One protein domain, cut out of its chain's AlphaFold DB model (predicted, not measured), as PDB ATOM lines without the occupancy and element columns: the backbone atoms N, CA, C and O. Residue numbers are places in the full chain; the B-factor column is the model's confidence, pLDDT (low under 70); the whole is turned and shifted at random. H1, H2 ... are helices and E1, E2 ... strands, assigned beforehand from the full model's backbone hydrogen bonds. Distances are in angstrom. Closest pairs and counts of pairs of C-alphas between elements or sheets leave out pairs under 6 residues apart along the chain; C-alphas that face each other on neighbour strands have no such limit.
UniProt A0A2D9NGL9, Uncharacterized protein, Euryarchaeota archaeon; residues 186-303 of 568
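This is residues 186 to 303 of the 568 residues of an uncharacterized protein of Euryarchaeota archaeon (UniProt A0A2D9NGL9). A twisted sheet of five strands forms a wall, with the long helix H4 over its edge strand E5 and the short H1 and H2 grazing it. H3 is off the sheet, near H1 and residues 301 to 302 of H4. The printed part has 118 residues, with four named helices and five named strands in the order H1 E1 E2 H2 E3 E4 H3 E5 H4; the mixed sheet runs E1 E2 E4 E3 E5. The class is mixed, helices and strands, with under half of the residues in named elements; the whole is compact, radius of gyration of the C-alphas 14.3 A, spans 40 by 32 by 27 A.

Across the sheet come E1, residues 197 to 199, E2, 206 to 209, E4, 237 to 241, E3, 227 to 232, 16.3 A long, and E5, 269 to 274, 15.9 A. H1 is residues 186 to 190, from C-alpha 186 at (28.398, -12.133, 3.142), H2 214 to 218, H3 251 to 257, and H4 289 to 302, 20.2 A, ending at C-alpha 302 at (42.620, -11.952, 8.042).

Hairpin E1 and E2 is antiparallel, with N 198 and O 208 2.8 A apart; E2 and E4 are parallel, N 239 to O 207 2.8 A. Hairpin E3 and E4 is antiparallel, N 228 to O 240 2.8 A, as are E3 and E5, N 231 to O 270 2.8 A. E4, H3 and E5 form a split strand-helix-strand unit, two strands running the same way with E3 between them; its crossover is right-handed. H4 is over E5, its closest C-alphas there Leu 298 and Ile 271, 6.9 A. H3 only just touches H1, Leu 256 to Gly 189 6.1 A between C-alphas, with 3 pairs within 8 A. In H1, H2, H3 and H4 every O i to N i+4 pair is within hydrogen-bond range.

The C-alphas farthest apart, Leu 261 and Gly 279, are 42.4 A apart. The printed part has no cut; the links H3 to E5 and E5 to H4 are long. Residues 200 to 204 have pLDDT under 70.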
ATOM      1  N   VAL A 186      27.723 -10.881   2.758       94.00
ATOM      2  CA  VAL A 186      28.398 -12.133   3.142       94.00
ATOM      3  C   VAL A 186      27.962 -13.268   2.218       94.00
ATOM      4  O   VAL A 186      28.782 -13.803   1.474       94.00
ATOM      5  N   THR A 187      26.657 -13.548   2.144       91.56
ATOM      6  CA  THR A 187      26.105 -14.632   1.310       91.56
ATOM      7  C   THR A 187      26.499 -14.508  -0.164       91.56
ATOM      8  O   THR A 187      26.885 -15.492  -0.795       91.56
ATOM      9  N   SER A 188      26.482 -13.299  -0.737       91.12
ATOM     10  CA  SER A 188      26.943 -13.089  -2.119       91.12
ATOM     11  C   SER A 188      28.448 -13.333  -2.307       91.12
ATOM     12  O   SER A 188      28.877 -13.729  -3.394       91.12
ATOM     13  N   GLY A 189      29.251 -13.111  -1.266       92.50
ATOM     14  CA  GLY A 189      30.681 -13.421  -1.253       92.50
ATOM     15  C   GLY A 189      30.940 -14.910  -1.230       92.50
ATOM     16  O   GLY A 189      31.657 -15.407  -2.096       92.50
ATOM     17  N   LEU A 190      30.282 -15.609  -0.307       93.44
ATOM     18  CA  LEU A 190      30.391 -17.056  -0.132       93.44
ATOM     19  C   LEU A 190      29.954 -17.823  -1.388       93.44
ATOM     20  O   LEU A 190      30.669 -18.712  -1.836       93.44
ATOM     21  N   ARG A 191      28.868 -17.408  -2.058       91.44
ATOM     22  CA  ARG A 191      28.421 -18.011  -3.337       91.44
ATOM     23  C   ARG A 191      29.441 -17.927  -4.472       91.44
ATOM     24  O   ARG A 191      29.352 -18.693  -5.425       91.44
ATOM     25  N   SER A 192      30.343 -16.950  -4.420       88.50
ATOM     26  CA  SER A 192      31.368 -16.726  -5.446       88.50
ATOM     27  C   SER A 192      32.771 -17.088  -4.966       88.50
ATOM     28  O   SER A 192      33.736 -16.786  -5.664       88.50
ATOM     29  N   ALA A 193      32.886 -17.692  -3.779       91.50
ATOM     30  CA  ALA A 193      34.158 -18.058  -3.189       91.50
ATOM     31  C   ALA A 193      34.887 -19.122  -4.025       91.50
ATOM     32  O   ALA A 193      34.245 -19.937  -4.693       91.50
ATOM     33  N   PRO A 194      36.233 -19.140  -3.985       90.62
ATOM     34  CA  PRO A 194      37.017 -20.167  -4.668       90.62
ATOM     35  C   PRO A 194      36.801 -21.566  -4.070       90.62
ATOM     36  O   PRO A 194      36.971 -22.562  -4.769       90.62
ATOM     37  N   ILE A 195      36.400 -21.644  -2.797       92.75
ATOM     38  CA  ILE A 195      36.021 -22.889  -2.127       92.75
ATOM     39  C   ILE A 195      34.531 -23.134  -2.368       92.75
ATOM     40  O   ILE A 195      33.703 -22.249  -2.152       92.75
ATOM     41  N   LYS A 196      34.181 -24.351  -2.797       91.88
ATOM     42  CA  LYS A 196      32.781 -24.747  -2.969       91.88
ATOM     43  C   LYS A 196      32.140 -24.954  -1.597       91.88
ATOM     44  O   LYS A 196      32.522 -25.872  -0.874       91.88
ATOM     45  N   LEU A 197      31.154 -24.119  -1.283       92.50
ATOM     46  CA  LEU A 197      30.398 -24.175  -0.037       92.50
ATOM     47  C   LEU A 197      28.965 -24.656  -0.299       92.50
ATOM     48  O   LEU A 197      28.309 -24.183  -1.230       92.50
ATOM     49  N   SER A 198      28.488 -25.591   0.517       89.62
ATOM     50  CA  SER A 198      27.076 -25.961   0.622       89.62
ATOM     51  C   SER A 198      26.393 -25.129   1.703       89.62
ATOM     52  O   SER A 198      26.995 -24.819   2.728       89.62
ATOM     53  N   ASN A 199      25.129 -24.794   1.470       83.31
ATOM     54  CA  ASN A 199      24.235 -24.159   2.433       83.31
ATOM     55  C   ASN A 199      22.924 -24.957   2.387       83.31
ATOM     56  O   ASN A 199      22.430 -25.237   1.291       83.31
ATOM     57  N   ASN A 200      22.425 -25.387   3.545       63.03
ATOM     58  CA  ASN A 200      21.166 -26.120   3.632       63.03
ATOM     59  C   ASN A 200      20.020 -25.104   3.686       63.03
ATOM     60  O   ASN A 200      20.004 -24.246   4.560       63.03
ATOM     61  N   GLU A 201      19.057 -25.215   2.769       53.69
ATOM     62  CA  GLU A 201      18.011 -24.201   2.537       53.69
ATOM     63  C   GLU A 201      17.139 -23.875   3.766       53.69
ATOM     64  O   GLU A 201      16.529 -22.806   3.813       53.69
ATOM     65  N   GLU A 202      17.101 -24.761   4.764       55.38
ATOM     66  CA  GLU A 202      16.366 -24.575   6.023       55.38
ATOM     67  C   GLU A 202      17.046 -23.583   6.985       55.38
ATOM     68  O   GLU A 202      16.370 -23.017   7.839       55.38
ATOM     69  N   ASP A 203      18.352 -23.332   6.828       58.47
ATOM     70  CA  ASP A 203      19.166 -22.541   7.755       58.47
ATOM     71  C   ASP A 203      20.177 -21.686   6.965       58.47
ATOM     72  O   ASP A 203      21.366 -21.994   6.851       58.47
ATOM     73  N   ASN A 204      19.675 -20.607   6.345       62.12
ATOM     74  CA  ASN A 204      20.419 -19.755   5.397       62.12
ATOM     75  C   ASN A 204      21.709 -19.122   5.967       62.12
ATOM     76  O   ASN A 204      22.478 -18.511   5.214       62.12
ATOM     77  N   GLU A 205      21.947 -19.261   7.267       82.19
ATOM     78  CA  GLU A 205      23.053 -18.664   8.007       82.19
ATOM     79  C   GLU A 205      24.288 -19.572   8.069       82.19
ATOM     80  O   GLU A 205      25.379 -19.057   8.288       82.19
ATOM     81  N   ILE A 206      24.182 -20.879   7.784       90.50
ATOM     82  CA  ILE A 206      25.317 -21.813   7.889       90.50
ATOM     83  C   ILE A 206      25.858 -22.224   6.512       90.50
ATOM     84  O   ILE A 206      25.141 -22.730   5.647       90.50
ATOM     85  N   TRP A 207      27.168 -22.052   6.321       93.44
ATOM     86  CA  TRP A 207      27.896 -22.428   5.107       93.44
ATOM     87  C   TRP A 207      29.016 -23.412   5.427       93.44
ATOM     88  O   TRP A 207      29.829 -23.170   6.310       93.44
ATOM     89  N   LEU A 208      29.094 -24.507   4.676       94.19
ATOM     90  CA  LEU A 208      30.015 -25.609   4.951       94.19
ATOM     91  C   LEU A 208      30.831 -25.961   3.720       94.19
ATOM     92  O   LEU A 208      30.285 -26.095   2.624       94.19
ATOM     93  N   SER A 209      32.133 -26.157   3.889       94.69
ATOM     94  CA  SER A 209      32.956 -26.772   2.854       94.69
ATOM     95  C   SER A 209      32.817 -28.296   2.845       94.69
ATOM     96  O   SER A 209      32.342 -28.910   3.801       94.69
ATOM     97  N   LYS A 210      33.297 -28.940   1.775       92.31
ATOM     98  CA  LYS A 210      33.398 -30.407   1.727       92.31
ATOM     99  C   LYS A 210      34.232 -30.913   2.914       92.31
ATOM    100  O   LYS A 210      35.306 -30.375   3.155       92.31
ATOM    101  N   GLY A 211      33.746 -31.954   3.592       88.44
ATOM    102  CA  GLY A 211      34.402 -32.563   4.758       88.44
ATOM    103  C   GLY A 211      33.724 -32.249   6.092       88.44
ATOM    104  O   GLY A 211      33.950 -32.980   7.047       88.44
ATOM    105  N   LEU A 212      32.846 -31.240   6.133       92.00
ATOM    106  CA  LEU A 212      32.107 -30.845   7.331       92.00
ATOM    107  C   LEU A 212      30.600 -31.070   7.181       92.00
ATOM    108  O   LEU A 212      30.038 -31.030   6.084       92.00
ATOM    109  N   SER A 213      29.950 -31.265   8.319       89.31
ATOM    110  CA  SER A 213      28.512 -31.410   8.504       89.31
ATOM    111  C   SER A 213      27.985 -30.365   9.493       89.31
ATOM    112  O   SER A 213      28.745 -29.720  10.214       89.31
ATOM    113  N   LYS A 214      26.658 -30.189   9.549       85.62
ATOM    114  CA  LYS A 214      26.028 -29.242  10.485       85.62
ATOM    115  C   LYS A 214      26.349 -29.583  11.945       85.62
ATOM    116  O   LYS A 214      26.645 -28.691  12.734       85.62
ATOM    117  N   GLN A 215      26.357 -30.877  12.264       85.38
ATOM    118  CA  GLN A 215      26.665 -31.371  13.604       85.38
ATOM    119  C   GLN A 215      28.072 -30.968  14.049       85.38
ATOM    120  O   GLN A 215      28.258 -30.665  15.224       85.38
ATOM    121  N   ASP A 216      29.041 -30.893  13.130       86.38
ATOM    122  CA  ASP A 216      30.411 -30.488  13.467       86.38
ATOM    123  C   ASP A 216      30.460 -29.027  13.949       86.38
ATOM    124  O   ASP A 216      31.189 -28.707  14.888       86.38
ATOM    125  N   ILE A 217      29.628 -28.147  13.375       85.25
ATOM    126  CA  ILE A 217      29.485 -26.765  13.850       85.25
ATOM    127  C   ILE A 217      28.736 -26.721  15.180       85.25
ATOM    128  O   ILE A 217      29.239 -26.117  16.120       85.25
ATOM    129  N   GLU A 218      27.567 -27.350  15.279       84.81
ATOM    130  CA  GLU A 218      26.715 -27.264  16.476       84.81
ATOM    131  C   GLU A 218      27.403 -27.830  17.728       84.81
ATOM    132  O   GLU A 218      27.281 -27.264  18.811       84.81
ATOM    133  N   SER A 219      28.171 -28.911  17.575       84.44
ATOM    134  CA  SER A 219      28.907 -29.547  18.678       84.44
ATOM    135  C   SER A 219      30.337 -29.033  18.853       84.44
ATOM    136  O   SER A 219      31.021 -29.463  19.775       84.44
ATOM    137  N   SER A 220      30.809 -28.127  17.987       84.81
ATOM    138  CA  SER A 220      32.219 -27.705  17.964       84.81
ATOM    139  C   SER A 220      33.196 -28.882  17.879       84.81
ATOM    140  O   SER A 220      34.269 -28.862  18.475       84.81
ATOM    141  N   LYS A 221      32.818 -29.914  17.119       86.69
ATOM    142  CA  LYS A 221      33.573 -31.159  17.029       86.69
ATOM    143  C   LYS A 221      34.944 -30.923  16.417       86.69
ATOM    144  O   LYS A 221      35.073 -30.281  15.375       86.69
ATOM    145  N   ILE A 222      35.963 -31.522  17.015       88.19
ATOM    146  CA  ILE A 222      37.325 -31.464  16.495       88.19
ATOM    147  C   ILE A 222      37.519 -32.537  15.413       88.19
ATOM    148  O   ILE A 222      37.032 -33.664  15.532       88.19
ATOM    149  N   THR A 223      38.218 -32.189  14.330       89.19
ATOM    150  CA  THR A 223      38.573 -33.117  13.245       89.19
ATOM    151  C   THR A 223      40.080 -33.365  13.218       89.19
ATOM    152  O   THR A 223      40.861 -32.506  13.620       89.19
ATOM    153  N   GLU A 224      40.519 -34.513  12.690       86.50
ATOM    154  CA  GLU A 224      41.953 -34.861  12.595       86.50
ATOM    155  C   GLU A 224      42.753 -33.819  11.784       86.50
ATOM    156  O   GLU A 224      43.884 -33.447  12.121       86.50
ATOM    157  N   GLY A 225      42.144 -33.305  10.711       88.88
ATOM    158  CA  GLY A 225      42.714 -32.248   9.879       88.88
ATOM    159  C   GLY A 225      42.666 -30.865  10.530       88.88
ATOM    160  O   GLY A 225      43.571 -30.062  10.292       88.88
ATOM    161  N   GLY A 226      41.665 -30.614  11.371       94.31
ATOM    162  CA  GLY A 226      41.303 -29.296  11.873       94.31
ATOM    163  C   GLY A 226      40.443 -28.520  10.877       94.31
ATOM    164  O   GLY A 226      40.437 -28.816   9.674       94.31
ATOM    165  N   TRP A 227      39.710 -27.523  11.362       96.19
ATOM    166  CA  TRP A 227      38.856 -26.677  10.528       96.19
ATOM    167  C   TRP A 227      38.690 -25.269  11.113       96.19
ATOM    168  O   TRP A 227      38.924 -25.044  12.296       96.19
ATOM    169  N   LEU A 228      38.311 -24.308  10.271       96.38
ATOM    170  CA  LEU A 228      38.036 -22.928  10.674       96.38
ATOM    171  C   LEU A 228      36.541 -22.700  10.844       96.38
ATOM    172  O   LEU A 228      35.771 -22.987   9.922       96.38
ATOM    173  N   ARG A 229      36.154 -22.077  11.953       96.19
ATOM    174  CA  ARG A 229      34.834 -21.471  12.123       96.19
ATOM    175  C   ARG A 229      34.957 -19.970  11.929       96.19
ATOM    176  O   ARG A 229      35.793 -19.336  12.551       96.19
ATOM    177  N   ILE A 230      34.124 -19.392  11.074       95.81
ATOM    178  CA  ILE A 230      34.050 -17.943  10.880       95.81
ATOM    179  C   ILE A 230      32.633 -17.496  11.203       95.81
ATOM    180  O   ILE A 230      31.696 -17.892  10.511       95.81
ATOM    181  N   THR A 231      32.488 -16.647  12.212       95.44
ATOM    182  CA  THR A 231      31.202 -16.114  12.670       95.44
ATOM    183  C   THR A 231      31.137 -14.632  12.333       95.44
ATOM    184  O   THR A 231      31.827 -13.816  12.943       95.44
ATOM    185  N   PHE A 232      30.339 -14.270  11.331       95.38
ATOM    186  CA  PHE A 232      30.150 -12.886  10.907       95.38
ATOM    187  C   PHE A 232      29.213 -12.132  11.854       95.38
ATOM    188  O   PHE A 232      28.288 -12.700  12.428       95.38
ATOM    189  N   ASN A 233      29.394 -10.814  11.943       93.50
ATOM    190  CA  ASN A 233      28.560  -9.946  12.782       93.50
ATOM    191  C   ASN A 233      27.073  -9.920  12.369       93.50
ATOM    192  O   ASN A 233      26.250  -9.400  13.117       93.50
ATOM    193  N   ASP A 234      26.730 -10.422  11.177       91.25
ATOM    194  CA  ASP A 234      25.347 -10.561  10.707       91.25
ATOM    195  C   ASP A 234      24.703 -11.908  11.083       91.25
ATOM    196  O   ASP A 234      23.580 -12.166  10.660       91.25
ATOM    197  N   GLY A 235      25.397 -12.743  11.865       91.31
ATOM    198  CA  GLY A 235      24.948 -14.070  12.296       91.31
ATOM    199  C   GLY A 235      25.392 -15.212  11.379       91.31
ATOM    200  O   GLY A 235      25.341 -16.367  11.787       91.31
ATOM    201  N   THR A 236      25.890 -14.922  10.170       93.75
ATOM    202  CA  THR A 236      26.332 -15.975   9.242       93.75
ATOM    203  C   THR A 236      27.532 -16.738   9.811       93.75
ATOM    204  O   THR A 236      28.549 -16.133  10.153       93.75
ATOM    205  N   VAL A 237      27.466 -18.069   9.820       94.38
ATOM    206  CA  VAL A 237      28.545 -18.966  10.246       94.38
ATOM    207  C   VAL A 237      29.093 -19.740   9.048       94.38
ATOM    208  O   VAL A 237      28.347 -20.270   8.225       94.38
ATOM    209  N   VAL A 238      30.418 -19.832   8.944       94.94
ATOM    210  CA  VAL A 238      31.110 -20.573   7.885       94.94
ATOM    211  C   VAL A 238      32.080 -21.576   8.497       94.94
ATOM    212  O   VAL A 238      32.971 -21.187   9.244       94.94
ATOM    213  N   GLY A 239      31.931 -22.854   8.152       95.50
ATOM    214  CA  GLY A 239      32.882 -23.918   8.465       95.50
ATOM    215  C   GLY A 239      33.746 -24.258   7.251       95.50
ATOM    216  O   GLY A 239      33.213 -24.602   6.191       95.50
ATOM    217  N   ILE A 240      35.071 -24.179   7.398       95.94
ATOM    218  CA  ILE A 240      36.033 -24.515   6.339       95.94
ATOM    219  C   ILE A 240      36.991 -25.591   6.829       95.94
ATOM    220  O   ILE A 240      37.843 -25.344   7.679       95.94
ATOM    221  N   ASP A 241      36.881 -26.776   6.243       95.94
ATOM    222  CA  ASP A 241      37.811 -27.871   6.470       95.94
ATOM    223  C   ASP A 241      39.222 -27.488   6.003       95.94
ATOM    224  O   ASP A 241      39.404 -26.927   4.915       95.94
ATOM    225  N   SER A 242      40.233 -27.819   6.808       94.94
ATOM    226  CA  SER A 242      41.639 -27.504   6.518       94.94
ATOM    227  C   SER A 242      42.113 -27.993   5.150       94.94
ATOM    228  O   SER A 242      42.929 -27.324   4.513       94.94
ATOM    229  N   THR A 243      41.574 -29.105   4.638       94.06
ATOM    230  CA  THR A 243      41.953 -29.650   3.323       94.06
ATOM    231  C   THR A 243      41.553 -28.748   2.157       94.06
ATOM    232  O   THR A 243      42.066 -28.906   1.049       94.06
ATOM    233  N   GLN A 244      40.645 -27.794   2.379       94.50
ATOM    234  CA  GLN A 244      40.199 -26.847   1.357       94.50
ATOM    235  C   GLN A 244      41.108 -25.610   1.265       94.50
ATOM    236  O   GLN A 244      41.098 -24.913   0.247       94.50
ATOM    237  N   LEU A 245      41.937 -25.351   2.281       93.12
ATOM    238  CA  LEU A 245      42.818 -24.182   2.383       93.12
ATOM    239  C   LEU A 245      44.164 -24.441   1.690       93.12
ATOM    240  O   LEU A 245      45.202 -24.617   2.318       93.12
ATOM    241  N   THR A 246      44.148 -24.496   0.358       88.50
ATOM    242  CA  THR A 246      45.328 -24.888  -0.448       88.50
ATOM    243  C   THR A 246      45.876 -23.775  -1.343       88.50
ATOM    244  O   THR A 246      46.913 -23.943  -1.993       88.50
ATOM    245  N   ALA A 247      45.197 -22.627  -1.397       85.38
ATOM    246  CA  ALA A 247      45.536 -21.538  -2.302       85.38
ATOM    247  C   ALA A 247      46.827 -20.811  -1.884       85.38
ATOM    248  O   ALA A 247      47.032 -20.483  -0.718       85.38
ATOM    249  N   SER A 248      47.687 -20.529  -2.867       77.56
ATOM    250  CA  SER A 248      48.962 -19.806  -2.674       77.56
ATOM    251  C   SER A 248      48.901 -18.324  -3.062       77.56
ATOM    252  O   SER A 248      49.871 -17.590  -2.875       77.56
ATOM    253  N   ASP A 249      47.777 -17.884  -3.630       76.88
ATOM    254  CA  ASP A 249      47.501 -16.504  -4.013       76.88
ATOM    255  C   ASP A 249      46.421 -15.896  -3.098       76.88
ATOM    256  O   ASP A 249      46.485 -16.074  -1.885       76.88
ATOM    257  N   THR A 250      45.465 -15.124  -3.625       70.69
ATOM    258  CA  THR A 250      44.454 -14.441  -2.803       70.69
ATOM    259  C   THR A 250      43.608 -15.394  -1.957       70.69
ATOM    260  O   THR A 250      43.146 -14.975  -0.901       70.69
ATOM    261  N   GLY A 251      43.409 -16.645  -2.392       87.88
ATOM    262  CA  GLY A 251      42.668 -17.646  -1.619       87.88
ATOM    263  C   GLY A 251      41.252 -17.225  -1.204       87.88
ATOM    264  O   GLY A 251      40.651 -16.301  -1.762       87.88
ATOM    265  N   PHE A 252      40.702 -17.929  -0.221       93.19
ATOM    266  CA  PHE A 252      39.403 -17.662   0.382       93.19
ATOM    267  C   PHE A 252      39.390 -16.329   1.138       93.19
ATOM    268  O   PHE A 252      38.506 -15.497   0.902       93.19
ATOM    269  N   VAL A 253      40.391 -16.085   1.993       91.94
ATOM    270  CA  VAL A 253      40.436 -14.866   2.816       91.94
ATOM    271  C   VAL A 253      40.565 -13.607   1.972       91.94
ATOM    272  O   VAL A 253      39.874 -12.620   2.225       91.94
ATOM    273  N   GLY A 254      41.382 -13.635   0.918       90.88
ATOM    274  CA  GLY A 254      41.535 -12.514  -0.001       90.88
ATOM    275  C   GLY A 254      40.282 -12.288  -0.831       90.88
ATOM    276  O   GLY A 254      39.899 -11.135  -1.026       90.88
ATOM    277  N   HIS A 255      39.594 -13.351  -1.258       91.88
ATOM    278  CA  HIS A 255      38.325 -13.226  -1.979       91.88
ATOM    279  C   HIS A 255      37.273 -12.451  -1.177       91.88
ATOM    280  O   HIS A 255      36.630 -11.552  -1.723       91.88
ATOM    281  N   LEU A 256      37.114 -12.746   0.116       92.81
ATOM    282  CA  LEU A 256      36.173 -12.013   0.969       92.81
ATOM    283  C   LEU A 256      36.698 -10.627   1.354       92.81
ATOM    284  O   LEU A 256      35.989  -9.631   1.187       92.81
ATOM    285  N   SER A 257      37.946 -10.534   1.811       92.69
ATOM    286  CA  SER A 257      38.519  -9.288   2.335       92.69
ATOM    287  C   SER A 257      38.617  -8.197   1.273       92.69
ATOM    288  O   SER A 257      38.333  -7.034   1.545       92.69
ATOM    289  N   LEU A 258      38.939  -8.550   0.027       92.75
ATOM    290  CA  LEU A 258      39.042  -7.584  -1.069       92.75
ATOM    291  C   LEU A 258      37.679  -7.089  -1.583       92.75
ATOM    292  O   LEU A 258      37.633  -6.195  -2.432       92.75
ATOM    293  N   ARG A 259      36.562  -7.624  -1.070       94.56
ATOM    294  CA  ARG A 259      35.205  -7.098  -1.302       94.56
ATOM    295  C   ARG A 259      34.805  -6.023  -0.288       94.56
ATOM    296  O   ARG A 259      33.671  -5.546  -0.349       94.56
ATOM    297  N   MET A 260      35.712  -5.610   0.596       95.50
ATOM    298  CA  MET A 260      35.552  -4.451   1.472       95.50
ATOM    299  C   MET A 260      36.813  -3.579   1.493       95.50
ATOM    300  O   MET A 260      37.877  -3.958   1.005       95.50
ATOM    301  N   LEU A 261      36.676  -2.368   2.020       95.06
ATOM    302  CA  LEU A 261      37.751  -1.400   2.145       95.06
ATOM    303  C   LEU A 261      37.566  -0.590   3.438       95.06
ATOM    304  O   LEU A 261      36.563   0.117   3.539       95.06
ATOM    305  N   PRO A 262      38.515  -0.618   4.389       93.94
ATOM    306  CA  PRO A 262      39.740  -1.426   4.394       93.94
ATOM    307  C   PRO A 262      39.488  -2.952   4.368       93.94
ATOM    308  O   PRO A 262      38.457  -3.393   4.867       93.94
ATOM    309  N   PRO A 263      40.405  -3.764   3.802       92.44
ATOM    310  CA  PRO A 263      40.229  -5.213   3.669       92.44
ATOM    311  C   PRO A 263      40.575  -5.933   4.981       92.44
ATOM    312  O   PRO A 263      41.629  -6.549   5.077       92.44
ATOM    313  N   LYS A 264      39.728  -5.794   6.008       90.88
ATOM    314  CA  LYS A 264      39.976  -6.330   7.357       90.88
ATOM    315  C   LYS A 264      38.870  -7.280   7.794       90.88
ATOM    316  O   LYS A 264      37.847  -6.829   8.307       90.88
ATOM    317  N   LEU A 265      39.079  -8.581   7.597       92.19
ATOM    318  CA  LEU A 265      38.061  -9.593   7.893       92.19
ATOM    319  C   LEU A 265      37.727  -9.691   9.384       92.19
ATOM    320  O   LEU A 265      36.552  -9.687   9.738       92.19
ATOM    321  N   THR A 266      38.736  -9.637  10.251       92.12
ATOM    322  CA  THR A 266      38.584  -9.723  11.717       92.12
ATOM    323  C   THR A 266      37.813  -8.555  12.339       92.12
ATOM    324  O   THR A 266      37.517  -8.543  13.527       92.12
ATOM    325  N   ARG A 267      37.463  -7.528  11.551       92.75
ATOM    326  CA  ARG A 267      36.615  -6.409  12.001       92.75
ATOM    327  C   ARG A 267      35.126  -6.651  11.793       92.75
ATOM    328  O   ARG A 267      34.325  -5.892  12.335       92.75
ATOM    329  N   ILE A 268      34.769  -7.661  11.007       94.25
ATOM    330  CA  ILE A 268      33.383  -8.012  10.676       94.25
ATOM    331  C   ILE A 268      33.043  -9.470  10.990       94.25
ATOM    332  O   ILE A 268      31.910  -9.885  10.744       94.25
ATOM    333  N   ALA A 269      34.019 -10.242  11.464       95.12
ATOM    334  CA  ALA A 269      33.864 -11.639  11.814       95.12
ATOM    335  C   ALA A 269      34.857 -12.045  12.905       95.12
ATOM    336  O   ALA A 269      35.978 -11.533  12.946       95.12
ATOM    337  N   HIS A 270      34.441 -12.996  13.730       95.00
ATOM    338  CA  HIS A 270      35.302 -13.765  14.616       95.00
ATOM    339  C   HIS A 270      35.726 -15.059  13.914       95.00
ATOM    340  O   HIS A 270      34.960 -15.595  13.109       95.00
ATOM    341  N   ILE A 271      36.951 -15.516  14.158       95.69
ATOM    342  CA  ILE A 271      37.527 -16.683  13.488       95.69
ATOM    343  C   ILE A 271      38.109 -17.590  14.566       95.69
ATOM    344  O   ILE A 271      39.001 -17.151  15.281       95.69
ATOM    345  N   ASP A 272      37.648 -18.836  14.616       94.12
ATOM    346  CA  ASP A 272      38.150 -19.868  15.519       94.12
ATOM    347  C   ASP A 272      38.864 -20.966  14.731       94.12
ATOM    348  O   ASP A 272      38.460 -21.330  13.616       94.12
ATOM    349  N   TRP A 273      39.903 -21.534  15.338       96.00
ATOM    350  CA  TRP A 273      40.590 -22.718  14.837       96.00
ATOM    351  C   TRP A 273      40.228 -23.936  15.684       96.00
ATOM    352  O   TRP A 273      40.528 -24.003  16.869       96.00
ATOM    353  N   MET A 274      39.593 -24.918  15.051       94.50
ATOM    354  CA  MET A 274      39.049 -26.103  15.704       94.50
ATOM    355  C   MET A 274      39.969 -27.299  15.455       94.50
ATOM    356  O   MET A 274      39.778 -28.054  14.495       94.50
ATOM    357  N   TRP A 275      41.001 -27.454  16.283       94.56
ATOM    358  CA  TRP A 275      41.954 -28.561  16.182       94.56
ATOM    359  C   TRP A 275      42.709 -28.797  17.490       94.56
ATOM    360  O   TRP A 275      43.161 -27.847  18.120       94.56
ATOM    361  N   ILE A 276      42.930 -30.069  17.818       93.25
ATOM    362  CA  ILE A 276      43.870 -30.518  18.849       93.25
ATOM    363  C   ILE A 276      44.803 -31.570  18.237       93.25
ATOM    364  O   ILE A 276      44.416 -32.239  17.267       93.25
ATOM    365  N   PRO A 277      46.021 -31.744  18.775       93.75
ATOM    366  CA  PRO A 277      46.905 -32.817  18.349       93.75
ATOM    367  C   PRO A 277      46.252 -34.182  18.527       93.75
ATOM    368  O   PRO A 277      45.517 -34.437  19.482       93.75
ATOM    369  N   LYS A 278      46.566 -35.103  17.618       92.19
ATOM    370  CA  LYS A 278      46.105 -36.485  17.749       92.19
ATOM    371  C   LYS A 278      46.693 -37.100  19.020       92.19
ATOM    372  O   LYS A 278      47.906 -37.070  19.180       92.19
ATOM    373  N   GLY A 279      45.843 -37.687  19.859       91.44
ATOM    374  CA  GLY A 279      46.236 -38.294  21.136       91.44
ATOM    375  C   GLY A 279      46.040 -37.383  22.349       91.44
ATOM    376  O   GLY A 279      46.083 -37.884  23.467       91.44
ATOM    377  N   TRP A 280      45.770 -36.087  22.146       92.81
ATOM    378  CA  TRP A 280      45.449 -35.169  23.241       92.81
ATOM    379  C   TRP A 280      44.125 -35.566  23.931       92.81
ATOM    380  O   TRP A 280      43.169 -35.891  23.214       92.81
ATOM    381  N   PRO A 281      44.037 -35.563  25.277       89.06
ATOM    382  CA  PRO A 281      42.824 -35.970  25.992       89.06
ATOM    383  C   PRO A 281      41.649 -35.014  25.742       89.06
ATOM    384  O   PRO A 281      41.825 -33.798  25.724       89.06
ATOM    385  N   GLU A 282      40.436 -35.549  25.574       80.00
ATOM    386  CA  GLU A 282      39.231 -34.728  25.346       80.00
ATOM    387  C   GLU A 282      38.824 -33.903  26.579       80.00
ATOM    388  O   GLU A 282      38.168 -32.873  26.443       80.00
ATOM    389  N   ASP A 283      39.205 -34.348  27.776       83.31
ATOM    390  CA  ASP A 283      38.915 -33.720  29.066       83.31
ATOM    391  C   ASP A 283      39.990 -32.720  29.521       83.31
ATOM    392  O   ASP A 283      39.874 -32.153  30.609       83.31
ATOM    393  N   HIS A 284      41.014 -32.485  28.695       85.06
ATOM    394  CA  HIS A 284      42.127 -31.601  29.019       85.06
ATOM    395  C   HIS A 284      42.168 -30.389  28.083       85.06
ATOM    396  O   HIS A 284      42.301 -30.520  26.863       85.06
ATOM    397  N   GLU A 285      42.071 -29.188  28.651       87.88
ATOM    398  CA  GLU A 285      42.169 -27.947  27.883       87.88
ATOM    399  C   GLU A 285      43.611 -27.704  27.413       87.88
ATOM    400  O   GLU A 285      44.581 -28.104  28.061       87.88
ATOM    401  N   LEU A 286      43.760 -27.054  26.257       89.75
ATOM    402  CA  LEU A 286      45.071 -26.604  25.794       89.75
ATOM    403  C   LEU A 286      45.579 -25.454  26.683       89.75
ATOM    404  O   LEU A 286      44.771 -24.696  27.226       89.75
ATOM    405  N   PRO A 287      46.906 -25.259  26.799       88.50
ATOM    406  CA  PRO A 287      47.464 -24.134  27.546       88.50
ATOM    407  C   PRO A 287      46.924 -22.795  27.033       88.50
ATOM    408  O   PRO A 287      46.868 -22.589  25.822       88.50
ATOM    409  N   SER A 288      46.612 -21.845  27.921       85.75
ATOM    410  CA  SER A 288      45.996 -20.559  27.534       85.75
ATOM    411  C   SER A 288      46.854 -19.726  26.572       85.75
ATOM    412  O   SER A 288      46.337 -18.940  25.788       85.75
ATOM    413  N   VAL A 289      48.179 -19.912  26.602       88.19
ATOM    414  CA  VAL A 289      49.128 -19.269  25.671       88.19
ATOM    415  C   VAL A 289      48.860 -19.683  24.215       88.19
ATOM    416  O   VAL A 289      49.219 -18.964  23.282       88.19
ATOM    417  N   THR A 290      48.209 -20.830  24.010       90.75
ATOM    418  CA  THR A 290      47.807 -21.322  22.689       90.75
ATOM    419  C   THR A 290      46.827 -20.376  22.013       90.75
ATOM    420  O   THR A 290      46.976 -20.114  20.820       90.75
ATOM    421  N   ASP A 291      45.862 -19.843  22.764       90.25
ATOM    422  CA  ASP A 291      44.802 -18.998  22.215       90.25
ATOM    423  C   ASP A 291      45.385 -17.705  21.643       90.25
ATOM    424  O   ASP A 291      45.125 -17.377  20.485       90.25
ATOM    425  N   ASP A 292      46.273 -17.042  22.392       92.69
ATOM    426  CA  ASP A 292      46.960 -15.824  21.947       92.69
ATOM    427  C   ASP A 292      47.793 -16.072  20.672       92.69
ATOM    428  O   ASP A 292      47.763 -15.282  19.722       92.69
ATOM    429  N   ALA A 293      48.524 -17.194  20.618       93.88
ATOM    430  CA  ALA A 293      49.360 -17.548  19.469       93.88
ATOM    431  C   ALA A 293      48.526 -17.884  18.218       93.88
ATOM    432  O   ALA A 293      48.894 -17.523  17.093       93.88
ATOM    433  N   VAL A 294      47.398 -18.574  18.401       96.31
ATOM    434  CA  VAL A 294      46.440 -18.881  17.334       96.31
ATOM    435  C   VAL A 294      45.761 -17.603  16.842       96.31
ATOM    436  O   VAL A 294      45.703 -17.387  15.627       96.31
ATOM    437  N   GLU A 295      45.307 -16.731  17.745       94.75
ATOM    438  CA  GLU A 295      44.652 -15.466  17.403       94.75
ATOM    439  C   GLU A 295      45.583 -14.570  16.575       94.75
ATOM    440  O   GLU A 295      45.172 -14.085  15.520       94.75
ATOM    441  N   GLU A 296      46.865 -14.438  16.944       94.94
ATOM    442  CA  GLU A 296      47.842 -13.657  16.168       94.94
ATOM    443  C   GLU A 296      47.977 -14.171  14.719       94.94
ATOM    444  O   GLU A 296      48.030 -13.392  13.757       94.94
ATOM    445  N   ILE A 297      47.992 -15.495  14.531       96.81
ATOM    446  CA  ILE A 297      48.076 -16.114  13.202       96.81
ATOM    447  C   ILE A 297      46.789 -15.880  12.402       96.81
ATOM    448  O   ILE A 297      46.859 -15.563  11.207       96.81
ATOM    449  N   LEU A 298      45.619 -16.016  13.032       96.06
ATOM    450  CA  LEU A 298      44.324 -15.776  12.392       96.06
ATOM    451  C   LEU A 298      44.139 -14.296  12.027       96.06
ATOM    452  O   LEU A 298      43.650 -13.998  10.933       96.06
ATOM    453  N   GLU A 299      44.601 -13.367  12.867       93.19
ATOM    454  CA  GLU A 299      44.652 -11.938  12.554       93.19
ATOM    455  C   GLU A 299      45.548 -11.665  11.343       93.19
ATOM    456  O   GLU A 299      45.129 -10.986  10.400       93.19
ATOM    457  N   ALA A 300      46.756 -12.234  11.313       93.38
ATOM    458  CA  ALA A 300      47.680 -12.076  10.194       93.38
ATOM    459  C   ALA A 300      47.125 -12.670   8.883       93.38
ATOM    460  O   ALA A 300      47.337 -12.105   7.803       93.38
ATOM    461  N   TRP A 301      46.385 -13.780   8.951       94.12
ATOM    462  CA  TRP A 301      45.651 -14.331   7.808       94.12
ATOM    463  C   TRP A 301      44.516 -13.405   7.358       94.12
ATOM    464  O   TRP A 301      44.439 -13.062   6.175       94.12
ATOM    465  N   GLY A 302      43.701 -12.911   8.295       90.50
ATOM    466  CA  GLY A 302      42.620 -11.952   8.042       90.50
ATOM    467  C   GLY A 302      43.085 -10.614   7.455       90.50
ATOM    468  O   GLY A 302      42.357  -9.999   6.673       90.50
ATOM    469  N   ASP A 303      44.312 -10.194   7.772       87.31
ATOM    470  CA  ASP A 303      44.987  -9.010   7.224       87.31
ATOM    471  C   ASP A 303      45.776  -9.304   5.923       87.31
ATOM    472  O   ASP A 303      46.495  -8.439   5.409       87.31
TER     473      ASP A 303